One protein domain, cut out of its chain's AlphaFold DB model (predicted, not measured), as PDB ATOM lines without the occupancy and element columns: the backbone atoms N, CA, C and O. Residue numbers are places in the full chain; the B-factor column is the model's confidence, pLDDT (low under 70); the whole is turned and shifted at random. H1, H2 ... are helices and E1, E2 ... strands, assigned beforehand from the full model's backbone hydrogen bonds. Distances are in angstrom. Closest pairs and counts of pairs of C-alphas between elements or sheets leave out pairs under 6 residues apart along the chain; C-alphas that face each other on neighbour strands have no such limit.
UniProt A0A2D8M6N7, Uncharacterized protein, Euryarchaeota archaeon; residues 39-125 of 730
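AT A GLANCE: This is residues 39 to 125 of the 730 residues of an uncharacterized protein of Euryarchaeota archaeon (UniProt A0A2D8M6N7). What shape appears first? A small twisted sheet of four short strands, E1 to E4, has H5 over one face and H2 beside its strands at its own level. H3 grazes the sheet and lies side by side with H1, which is off the sheet. What builds it? The printed part has 87 residues of mixed class, with five helices and four strands in the order E1 H1 H2 E2 E3 E4 H3 H4 H5; the sheet E1 E2 E3 E4 is antiparallel. It is compact, with a radius of gyration of the C-alphas of 12.1 A and spans of 32 by 29 by 19 A.

HOW THE PARTS SIT: How do the strands pair? E1, residues 39 to 41, is antiparallel to E2, residues 74 to 76, with N 40 and O 75 2.8 A apart. E2, E3, residues 80 to 85, and E4, residues 88 to 91, form a meander of two hairpins, each strand the antiparallel neighbour of the one before; N 74 and O 82 are 2.8 A apart, N 90 and O 83 2.8 A. Where are the first helices? H1, residues 46 to 57, touches H3, residues 102 to 110, at a shallow tilt of 20 degrees, opposite ways; their closest C-alphas, of Lys 53 and Leu 103, are 6.2 A apart. H2, residues 64 to 72, stands at the sheet's level, height 1.1 A; its closest C-alphas with E3, of Gln 71 and Ser 83, are 5.1 A apart. And the last ones? H4, residues 112 to 115, only just touches H3, only at the corner, with 3 pairs of C-alphas within 8 A, the closest those of Leu 108 and Arg 115, 6.3 A. H5, residues 120 to 125, lies over E3 at a height over the sheet of 8.4 A; its closest C-alphas with E3, of Val 80 and Glu 121, are 7.4 A apart. Are the helix backbones whole? In H1, H2, H3 and H5 every O i to N i+4 pair is within hydrogen-bond range; H4 is too short for one.

IN THESE COORDINATES: Where are the ends? E1 begins at C-alpha 39 (293.193, 408.622, 423.619) and H5 ends at C-alpha 125 (290.144, 395.972, 432.249). Which are longest? H1 measures 16.2 A, E3 16.1 A, H2 12.3 A and H3 12.1 A from first to last C-alpha.

THE WHOLE: How large is it? The two C-alphas farthest apart, of Asn 58 and Gly 78, are 33.9 A apart. Is anything broken or doubtful? The printed part has no cut and no long link, and no printed residue is under 70 in pLDDT.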
ATOM      1  N   VAL A  39     292.441 407.768 422.684       95.25
ATOM      2  CA  VAL A  39     293.193 408.622 423.619       95.25
ATOM      3  C   VAL A  39     292.908 410.090 423.308       95.25
ATOM      4  O   VAL A  39     293.256 410.574 422.233       95.25
ATOM      5  N   LEU A  40     292.295 410.799 424.260       93.44
ATOM      6  CA  LEU A  40     291.970 412.224 424.155       93.44
ATOM      7  C   LEU A  40     293.103 413.112 424.675       93.44
ATOM      8  O   LEU A  40     293.427 414.121 424.054       93.44
ATOM      9  N   CYS A  41     293.712 412.734 425.802       93.06
ATOM     10  CA  CYS A  41     294.791 413.494 426.430       93.06
ATOM     11  C   CYS A  41     295.856 412.559 427.025       93.06
ATOM     12  O   CYS A  41     295.531 411.519 427.605       93.06
ATOM     13  N   SER A  42     297.124 412.947 426.878       93.06
ATOM     14  CA  SER A  42     298.296 412.278 427.457       93.06
ATOM     15  C   SER A  42     298.819 413.090 428.651       93.06
ATOM     16  O   SER A  42     298.817 414.320 428.575       93.06
ATOM     17  N   PRO A  43     299.304 412.454 429.734       92.50
ATOM     18  CA  PRO A  43     299.817 413.171 430.906       92.50
ATOM     19  C   PRO A  43     301.173 413.861 430.685       92.50
ATOM     20  O   PRO A  43     301.602 414.652 431.529       92.50
ATOM     21  N   CYS A  44     301.872 413.510 429.606       92.75
ATOM     22  CA  CYS A  44     303.210 413.980 429.262       92.75
ATOM     23  C   CYS A  44     303.397 414.050 427.739       92.75
ATOM     24  O   CYS A  44     302.560 413.543 426.978       92.75
ATOM     25  N   THR A  45     304.486 414.689 427.302       92.44
ATOM     26  CA  THR A  45     304.844 414.765 425.877       92.44
ATOM     27  C   THR A  45     305.314 413.405 425.350       92.44
ATOM     28  O   THR A  45     305.695 412.518 426.119       92.44
ATOM     29  N   ASP A  46     305.313 413.230 424.025       90.81
ATOM     30  CA  ASP A  46     305.775 411.983 423.401       90.81
ATOM     31  C   ASP A  46     307.247 411.677 423.744       90.81
ATOM     32  O   ASP A  46     307.591 410.523 423.986       90.81
ATOM     33  N   GLU A  47     308.104 412.700 423.845       92.44
ATOM     34  CA  GLU A  47     309.522 412.560 424.217       92.44
ATOM     35  C   GLU A  47     309.697 412.064 425.659       92.44
ATOM     36  O   GLU A  47     310.443 411.113 425.911       92.44
ATOM     37  N   GLU A  48     308.966 412.660 426.604       93.25
ATOM     38  CA  GLU A  48     308.962 412.238 428.009       93.25
ATOM     39  C   GLU A  48     308.441 410.799 428.145       93.25
ATOM     40  O   GLU A  48     308.982 409.989 428.905       93.25
ATOM     41  N   LEU A  49     307.405 410.452 427.375       92.88
ATOM     42  CA  LEU A  49     306.842 409.107 427.352       92.88
ATOM     43  C   LEU A  49     307.826 408.079 426.766       92.88
ATOM     44  O   LEU A  49     307.906 406.957 427.274       92.88
ATOM     45  N   GLU A  50     308.593 408.432 425.732       94.12
ATOM     46  CA  GLU A  50     309.676 407.585 425.213       94.12
ATOM     47  C   GLU A  50     310.786 407.368 426.250       94.12
ATOM     48  O   GLU A  50     311.225 406.229 426.435       94.12
ATOM     49  N   GLU A  51     311.193 408.401 426.998       94.12
ATOM     50  CA  GLU A  51     312.192 408.248 428.068       94.12
ATOM     51  C   GLU A  51     311.712 407.253 429.141       94.12
ATOM     52  O   GLU A  51     312.457 406.353 429.553       94.12
ATOM     53  N   ILE A  52     310.441 407.361 429.551       93.56
ATOM     54  CA  ILE A  52     309.805 406.427 430.490       93.56
ATOM     55  C   ILE A  52     309.866 404.996 429.942       93.56
ATOM     56  O   ILE A  52     310.279 404.075 430.656       93.56
ATOM     57  N   LYS A  53     309.495 404.790 428.671       93.62
ATOM     58  CA  LYS A  53     309.520 403.465 428.031       93.62
ATOM     59  C   LYS A  53     310.930 402.878 427.972       93.62
ATOM     60  O   LYS A  53     311.098 401.696 428.283       93.62
ATOM     61  N   ILE A  54     311.940 403.683 427.638       93.81
ATOM     62  CA  ILE A  54     313.346 403.253 427.596       93.81
ATOM     63  C   ILE A  54     313.810 402.813 428.988       93.81
ATOM     64  O   ILE A  54     314.331 401.703 429.129       93.81
ATOM     65  N   ARG A  55     313.560 403.612 430.034       93.00
ATOM     66  CA  ARG A  55     313.930 403.253 431.416       93.00
ATOM     67  C   ARG A  55     313.286 401.947 431.869       93.00
ATOM     68  O   ARG A  55     313.988 401.078 432.387       93.00
ATOM     69  N   ILE A  56     311.982 401.782 431.625       91.44
ATOM     70  CA  ILE A  56     311.260 400.541 431.949       91.44
ATOM     71  C   ILE A  56     311.867 399.359 431.186       91.44
ATOM     72  O   ILE A  56     312.111 398.305 431.772       91.44
ATOM     73  N   SER A  57     312.165 399.533 429.894       90.88
ATOM     74  CA  SER A  57     312.761 398.477 429.068       90.88
ATOM     75  C   SER A  57     314.151 398.041 429.550       90.88
ATOM     76  O   SER A  57     314.478 396.857 429.466       90.88
ATOM     77  N   ASN A  58     314.915 398.972 430.132       90.94
ATOM     78  CA  ASN A  58     316.227 398.736 430.733       90.94
ATOM     79  C   ASN A  58     316.148 398.216 432.183       90.94
ATOM     80  O   ASN A  58     317.183 397.997 432.809       90.94
ATOM     81  N   GLY A  59     314.946 398.037 432.745       86.62
ATOM     82  CA  GLY A  59     314.748 397.608 434.134       86.62
ATOM     83  C   GLY A  59     315.123 398.666 435.178       86.62
ATOM     84  O   GLY A  59     315.344 398.336 436.343       86.62
ATOM     85  N   GLN A  60     315.218 399.936 434.777       89.44
ATOM     86  CA  GLN A  60     315.563 401.045 435.662       89.44
ATOM     87  C   GLN A  60     314.327 401.554 436.416       89.44
ATOM     88  O   GLN A  60     313.209 401.553 435.901       89.44
ATOM     89  N   ARG A  61     314.526 402.031 437.653       88.44
ATOM     90  CA  ARG A  61     313.450 402.653 438.441       88.44
ATOM     91  C   ARG A  61     313.086 404.025 437.862       88.44
ATOM     92  O   ARG A  61     313.967 404.823 437.543       88.44
ATOM     93  N   LEU A  62     311.787 404.311 437.793       90.00
ATOM     94  CA  LEU A  62     311.271 405.620 437.384       90.00
ATOM     95  C   LEU A  62     311.583 406.698 438.430       90.00
ATOM     96  O   LEU A  62     311.525 406.434 439.638       90.00
ATOM     97  N   SER A  63     311.879 407.913 437.962       91.62
ATOM     98  CA  SER A  63     312.050 409.092 438.818       91.62
ATOM     99  C   SER A  63     310.710 409.539 439.429       91.62
ATOM    100  O   SER A  63     309.639 409.138 438.970       91.62
ATOM    101  N   ASN A  64     310.738 410.367 440.479       90.94
ATOM    102  CA  ASN A  64     309.503 410.881 441.090       90.94
ATOM    103  C   ASN A  64     308.635 411.697 440.105       90.94
ATOM    104  O   ASN A  64     307.433 411.438 440.071       90.94
ATOM    105  N   PRO A  65     309.194 412.587 439.258       91.62
ATOM    106  CA  PRO A  65     308.423 413.256 438.205       91.62
ATOM    107  C   PRO A  65     307.761 412.281 437.223       91.62
ATOM    108  O   PRO A  65     306.576 412.408 436.938       91.62
ATOM    109  N   GLN A  66     308.484 411.245 436.784       91.88
ATOM    110  CA  GLN A  66     307.952 410.226 435.868       91.88
ATOM    111  C   GLN A  66     306.816 409.414 436.505       91.88
ATOM    112  O   GLN A  66     305.819 409.102 435.858       91.88
ATOM    113  N   LYS A  67     306.922 409.103 437.804       91.50
ATOM    114  CA  LYS A  67     305.822 408.479 438.555       91.50
ATOM    115  C   LYS A  67     304.610 409.403 438.643       91.50
ATOM    116  O   LYS A  67     303.498 408.930 438.446       91.50
ATOM    117  N   GLN A  68     304.814 410.695 438.905       91.44
ATOM    118  CA  GLN A  68     303.724 411.674 438.947       91.44
ATOM    119  C   GLN A  68     303.041 411.829 437.583       91.44
ATOM    120  O   GLN A  68     301.820 411.917 437.539       91.44
ATOM    121  N   GLN A  69     303.786 411.799 436.475       92.69
ATOM    122  CA  GLN A  69     303.214 411.794 435.122       92.69
ATOM    123  C   GLN A  69     302.309 410.570 434.907       92.69
ATOM    124  O   GLN A  69     301.154 410.711 434.523       92.69
ATOM    125  N   LEU A  70     302.780 409.367 435.241       92.56
ATOM    126  CA  LEU A  70     301.959 408.157 435.124       92.56
ATOM    127  C   LEU A  70     300.748 408.145 436.080       92.56
ATOM    128  O   LEU A  70     299.694 407.618 435.724       92.56
ATOM    129  N   GLN A  71     300.870 408.758 437.260       92.81
ATOM    130  CA  GLN A  71     299.763 408.942 438.204       92.81
ATOM    131  C   GLN A  71     298.727 409.955 437.710       92.81
ATOM    132  O   GLN A  71     297.540 409.749 437.950       92.81
ATOM    133  N   ARG A  72     299.151 411.017 437.006       92.19
ATOM    134  CA  ARG A  72     298.240 411.971 436.352       92.19
ATOM    135  C   ARG A  72     297.385 411.314 435.281       92.19
ATOM    136  O   ARG A  72     296.307 411.826 435.048       92.19
ATOM    137  N   GLY A  73     297.856 410.225 434.670       93.44
ATOM    138  CA  GLY A  73     297.065 409.333 433.823       93.44
ATOM    139  C   GLY A  73     296.682 409.866 432.439       93.44
ATOM    140  O   GLY A  73     296.837 411.037 432.111       93.44
ATOM    141  N   PHE A  74     296.175 408.963 431.608       95.69
ATOM    142  CA  PHE A  74     295.652 409.220 430.271       95.69
ATOM    143  C   PHE A  74     294.143 409.441 430.339       95.69
ATOM    144  O   PHE A  74     293.439 408.734 431.064       95.69
ATOM    145  N   GLN A  75     293.635 410.381 429.548       96.12
ATOM    146  CA  GLN A  75     292.198 410.550 429.346       96.12
ATOM    147  C   GLN A  75     291.790 409.826 428.067       96.12
ATOM    148  O   GLN A  75     292.316 410.109 426.987       96.12
ATOM    149  N   LEU A  76     290.860 408.885 428.194       95.38
ATOM    150  CA  LEU A  76     290.288 408.133 427.090       95.38
ATOM    151  C   LEU A  76     288.881 408.643 426.750       95.38
ATOM    152  O   LEU A  76     288.285 409.447 427.467       95.38
ATOM    153  N   VAL A  77     288.345 408.167 425.630       92.56
ATOM    154  CA  VAL A  77     286.953 408.403 425.229       92.56
ATOM    155  C   VAL A  77     285.980 407.868 426.289       92.56
ATOM    156  O   VAL A  77     286.194 406.785 426.819       92.56
ATOM    157  N   GLY A  78     284.891 408.601 426.547       85.75
ATOM    158  CA  GLY A  78     283.855 408.206 427.511       85.75
ATOM    159  C   GLY A  78     284.129 408.656 428.949       85.75
ATOM    160  O   GLY A  78     283.654 408.010 429.873       85.75
ATOM    161  N   ASP A  79     284.918 409.724 429.130       87.31
ATOM    162  CA  ASP A  79     285.365 410.245 430.434       87.31
ATOM    163  C   ASP A  79     286.114 409.217 431.292       87.31
ATOM    164  O   ASP A  79     286.145 409.284 432.520       87.31
ATOM    165  N   VAL A  80     286.774 408.271 430.621       93.38
ATOM    166  CA  VAL A  80     287.554 407.219 431.264       93.38
ATOM    167  C   VAL A  80     288.969 407.713 431.522       93.38
ATOM    168  O   VAL A  80     289.676 408.162 430.618       93.38
ATOM    169  N   HIS A  81     289.411 407.590 432.764       95.00
ATOM    170  CA  HIS A  81     290.724 408.010 433.212       95.00
ATOM    171  C   HIS A  81     291.594 406.807 433.583       95.00
ATOM    172  O   HIS A  81     291.254 406.050 434.491       95.00
ATOM    173  N   VAL A  82     292.729 406.633 432.902       96.06
ATOM    174  CA  VAL A  82     293.651 405.509 433.124       96.06
ATOM    175  C   VAL A  82     294.955 406.015 433.717       96.06
ATOM    176  O   VAL A  82     295.755 406.638 433.025       96.06
ATOM    177  N   SER A  83     295.211 405.700 434.979       94.81
ATOM    178  CA  SER A  83     296.440 406.088 435.675       94.81
ATOM    179  C   SER A  83     297.203 404.876 436.187       94.81
ATOM    180  O   SER A  83     296.664 403.779 436.338       94.81
ATOM    181  N   ILE A  84     298.503 405.046 436.417       92.94
ATOM    182  CA  ILE A  84     299.375 403.986 436.924       92.94
ATOM    183  C   ILE A  84     300.039 404.487 438.204       92.94
ATOM    184  O   ILE A  84     300.807 405.448 438.192       92.94
ATOM    185  N   ALA A  85     299.759 403.808 439.313       87.31
ATOM    186  CA  ALA A  85     300.306 404.114 440.626       87.31
ATOM    187  C   ALA A  85     300.792 402.830 441.299       87.31
ATOM    188  O   ALA A  85     300.147 401.790 441.213       87.31
ATOM    189  N   GLU A  86     301.952 402.893 441.958       77.69
ATOM    190  CA  GLU A  86     302.498 401.772 442.747       77.69
ATOM    191  C   GLU A  86     302.616 400.440 441.972       77.69
ATOM    192  O   GLU A  86     302.495 399.354 442.532       77.69
ATOM    193  N   GLY A  87     302.853 400.511 440.657       72.56
ATOM    194  CA  GLY A  87     302.949 399.325 439.798       72.56
ATOM    195  C   GLY A  87     301.605 398.655 439.487       72.56
ATOM    196  O   GLY A  87     301.586 397.564 438.919       72.56
ATOM    197  N   LYS A  88     300.484 399.297 439.830       85.06
ATOM    198  CA  LYS A  88     299.132 398.893 439.445       85.06
ATOM    199  C   LYS A  88     298.514 399.928 438.518       85.06
ATOM    200  O   LYS A  88     298.767 401.126 438.632       85.06
ATOM    201  N   MET A  89     297.680 399.447 437.611       93.38
ATOM    202  CA  MET A  89     296.857 400.305 436.772       93.38
ATOM    203  C   MET A  89     295.518 400.561 437.467       93.38
ATOM    204  O   MET A  89     294.972 399.673 438.127       93.38
ATOM    205  N   MET A  90     295.020 401.781 437.337       94.00
ATOM    206  CA  MET A  90     293.761 402.247 437.896       94.00
ATOM    207  C   MET A  90     292.898 402.796 436.765       94.00
ATOM    208  O   MET A  90     293.408 403.455 435.860       94.00
ATOM    209  N   ILE A  91     291.599 402.521 436.825       93.81
ATOM    210  CA  ILE A  91     290.600 403.036 435.887       93.81
ATOM    211  C   ILE A  91     289.583 403.815 436.710       93.81
ATOM    212  O   ILE A  91     289.014 403.270 437.651       93.81
ATOM    213  N   ASN A  92     289.413 405.102 436.410       91.81
ATOM    214  CA  ASN A  92     288.551 406.031 437.152       91.81
ATOM    215  C   ASN A  92     288.841 406.056 438.666       91.81
ATOM    216  O   ASN A  92     287.948 406.232 439.486       91.81
ATOM    217  N   GLY A  93     290.110 405.855 439.045       87.75
ATOM    218  CA  GLY A  93     290.552 405.776 440.442       87.75
ATOM    219  C   GLY A  93     290.435 404.385 441.083       87.75
ATOM    220  O   GLY A  93     291.038 404.155 442.129       87.75
ATOM    221  N   SER A  94     289.752 403.430 440.446       89.25
ATOM    222  CA  SER A  94     289.640 402.050 440.928       89.25
ATOM    223  C   SER A  94     290.829 401.202 440.489       89.25
ATOM    224  O   SER A  94     291.125 401.078 439.300       89.25
ATOM    225  N   SER A  95     291.518 400.580 441.449       90.81
ATOM    226  CA  SER A  95     292.693 399.740 441.182       90.81
ATOM    227  C   SER A  95     292.313 398.388 440.578       90.81
ATOM    228  O   SER A  95     291.374 397.732 441.029       90.81
ATOM    229  N   LEU A  96     293.068 397.952 439.567       91.50
ATOM    230  CA  LEU A  96     292.918 396.628 438.969       91.50
ATOM    231  C   LEU A  96     293.618 395.550 439.821       91.50
ATOM    232  O   LEU A  96     294.686 395.797 440.391       91.50
ATOM    233  N   PRO A  97     293.035 394.340 439.932       88.38
ATOM    234  CA  PRO A  97     293.498 393.328 440.881       88.38
ATOM    235  C   PRO A  97     294.793 392.615 440.459       88.38
ATOM    236  O   PRO A  97     295.462 392.032 441.312       88.38
ATOM    237  N   ALA A  98     295.155 392.635 439.175       89.62
ATOM    238  CA  ALA A  98     296.347 391.994 438.627       89.62
ATOM    239  C   ALA A  98     297.327 393.013 438.026       89.62
ATOM    240  O   ALA A  98     296.974 394.130 437.651       89.62
ATOM    241  N   GLN A  99     298.592 392.601 437.925       88.75
ATOM    242  CA  GLN A  99     299.620 393.375 437.236       88.75
ATOM    243  C   GLN A  99     299.352 393.404 435.730       88.75
ATOM    244  O   GLN A  99     298.881 392.423 435.154       88.75
ATOM    245  N   VAL A 100     299.716 394.513 435.089       91.62
ATOM    246  CA  VAL A 100     299.615 394.688 433.637       91.62
ATOM    247  C   VAL A 100     301.001 394.808 433.010       91.62
ATOM    248  O   VAL A 100     301.914 395.297 433.670       91.62
ATOM    249  N   PRO A 101     301.194 394.368 431.753       93.31
ATOM    250  CA  PRO A 101     302.467 394.521 431.059       93.31
ATOM    251  C   PRO A 101     302.675 395.999 430.695       93.31
ATOM    252  O   PRO A 101     302.269 396.440 429.617       93.31
ATOM    253  N   LEU A 102     303.270 396.771 431.610       92.94
ATOM    254  CA  LEU A 102     303.283 398.232 431.545       92.94
ATOM    255  C   LEU A 102     303.927 398.748 430.255       92.94
ATOM    256  O   LEU A 102     303.382 399.632 429.602       92.94
ATOM    257  N   LEU A 103     305.047 398.160 429.832       93.56
ATOM    258  CA  LEU A 103     305.746 398.573 428.616       93.56
ATOM    259  C   LEU A 103     304.901 398.319 427.361       93.56
ATOM    260  O   LEU A 103     304.834 399.176 426.484       93.56
ATOM    261  N   SER A 104     304.220 397.174 427.288       93.75
ATOM    262  CA  SER A 104     303.279 396.881 426.200       93.75
ATOM    263  C   SER A 104     302.108 397.869 426.180       93.75
ATOM    264  O   SER A 104     301.735 398.358 425.113       93.75
ATOM    265  N   VAL A 105     301.550 398.201 427.350       94.62
ATOM    266  CA  VAL A 105     300.459 399.182 427.490       94.62
ATOM    267  C   VAL A 105     300.903 400.571 427.023       94.62
ATOM    268  O   VAL A 105     300.218 401.176 426.203       94.62
ATOM    269  N   LEU A 106     302.073 401.051 427.453       94.31
ATOM    270  CA  LEU A 106     302.608 402.354 427.033       94.31
ATOM    271  C   LEU A 106     302.969 402.386 425.536       94.31
ATOM    272  O   LEU A 106     302.765 403.403 424.872       94.31
ATOM    273  N   ASN A 107     303.455 401.279 424.966       93.88
ATOM    274  CA  ASN A 107     303.678 401.162 423.518       93.88
ATOM    275  C   ASN A 107     302.373 401.314 422.728       93.88
ATOM    276  O   ASN A 107     302.340 401.991 421.701       93.88
ATOM    277  N   LEU A 108     301.289 400.706 423.216       94.25
ATOM    278  CA  LEU A 108     299.977 400.847 422.597       94.25
ATOM    279  C   LEU A 108     299.422 402.268 422.766       94.25
ATOM    280  O   LEU A 108     298.943 402.856 421.799       94.25
ATOM    281  N   LEU A 109     299.536 402.842 423.967       93.25
ATOM    282  CA  LEU A 109     299.080 404.201 424.260       93.25
ATOM    283  C   LEU A 109     299.845 405.273 423.488       93.25
ATOM    284  O   LEU A 109     299.246 406.291 423.181       93.25
ATOM    285  N   SER A 110     301.109 405.053 423.125       91.56
ATOM    286  CA  SER A 110     301.900 405.996 422.309       91.56
ATOM    287  C   SER A 110     301.659 405.842 420.802       91.56
ATOM    288  O   SER A 110     301.711 406.816 420.055       91.56
ATOM    289  N   SER A 111     301.321 404.643 420.319       92.31
ATOM    290  CA  SER A 111     301.171 404.391 418.883       92.31
ATOM    291  C   SER A 111     299.762 404.710 418.359       92.31
ATOM    292  O   SER A 111     298.879 403.853 418.308       92.31
ATOM    293  N   LYS A 112     299.563 405.939 417.865       91.62
ATOM    294  CA  LYS A 112     298.281 406.386 417.274       91.62
ATOM    295  C   LYS A 112     297.764 405.443 416.182       91.62
ATOM    296  O   LYS A 112     296.597 405.066 416.171       91.62
ATOM    297  N   LYS A 113     298.652 404.991 415.293       91.62
ATOM    298  CA  LYS A 113     298.303 404.088 414.186       91.62
ATOM    299  C   LYS A 113     297.746 402.737 414.655       91.62
ATOM    300  O   LYS A 113     296.928 402.158 413.946       91.62
ATOM    301  N   SER A 114     298.211 402.201 415.785       91.19
ATOM    302  CA  SER A 114     297.768 400.884 416.262       91.19
ATOM    303  C   SER A 114     296.498 400.955 417.110       91.19
ATOM    304  O   SER A 114     295.724 399.998 417.082       91.19
ATOM    305  N   ARG A 115     296.274 402.064 417.831       93.50
ATOM    306  CA  ARG A 115     295.159 402.219 418.780       93.50
ATOM    307  C   ARG A 115     293.851 402.746 418.178       93.50
ATOM    308  O   ARG A 115     292.807 402.514 418.775       93.50
ATOM    309  N   ILE A 116     293.871 403.405 417.014       95.50
ATOM    310  CA  ILE A 116     292.647 403.919 416.363       95.50
ATOM    311  C   ILE A 116     291.596 402.809 416.181       95.50
ATOM    312  O   ILE A 116     291.899 401.712 415.699       95.50
ATOM    313  N   GLY A 117     290.355 403.113 416.573       94.31
ATOM    314  CA  GLY A 117     289.205 402.218 416.456       94.31
ATOM    315  C   GLY A 117     289.159 401.071 417.467       94.31
ATOM    316  O   GLY A 117     288.417 400.108 417.246       94.31
ATOM    317  N   TRP A 118     289.958 401.125 418.536       96.25
ATOM    318  CA  TRP A 118     289.985 400.121 419.604       96.25
ATOM    319  C   TRP A 118     289.537 400.692 420.941       96.25
ATOM    320  O   TRP A 118     289.903 401.801 421.318       96.25
ATOM    321  N   ASP A 119     288.768 399.897 421.671       96.00
ATOM    322  CA  ASP A 119     288.297 400.194 423.014       96.00
ATOM    323  C   ASP A 119     289.389 399.786 424.018       96.00
ATOM    324  O   ASP A 119     289.504 398.627 424.436       96.00
ATOM    325  N   LEU A 120     290.279 400.738 424.315       95.94
ATOM    326  CA  LEU A 120     291.426 400.504 425.196       95.94
ATOM    327  C   LEU A 120     290.998 400.241 426.637       95.94
ATOM    328  O   LEU A 120     291.637 399.432 427.303       95.94
ATOM    329  N   GLU A 121     289.911 400.863 427.092       95.00
ATOM    330  CA  GLU A 121     289.328 400.623 428.409       95.00
ATOM    331  C   GLU A 121     288.999 399.135 428.574       95.00
ATOM    332  O   GLU A 121     289.561 398.471 429.447       95.00
ATOM    333  N   LYS A 122     288.191 398.564 427.672       95.44
ATOM    334  CA  LYS A 122     287.832 397.138 427.710       95.44
ATOM    335  C   LYS A 122     289.049 396.211 427.709       95.44
ATOM    336  O   LYS A 122     289.075 395.223 428.449       95.44
ATOM    337  N   LEU A 123     290.066 396.514 426.899       96.38
ATOM    338  CA  LEU A 123     291.307 395.732 426.844       96.38
ATOM    339  C   LEU A 123     292.101 395.809 428.150       96.38
ATOM    340  O   LEU A 123     292.618 394.796 428.623       96.38
ATOM    341  N   PHE A 124     292.205 397.001 428.728       95.75
ATOM    342  CA  PHE A 124     292.939 397.271 429.957       95.75
ATOM    343  C   PHE A 124     292.266 396.650 431.177       95.75
ATOM    344  O   PHE A 124     292.960 396.034 431.987       95.75
ATOM    345  N   ILE A 125     290.935 396.699 431.251       95.69
ATOM    346  CA  ILE A 125     290.144 395.972 432.249       95.69
ATOM    347  C   ILE A 125     290.405 394.473 432.118       95.69
ATOM    348  O   ILE A 125     290.806 393.819 433.077       95.69
TER     349      ILE A 125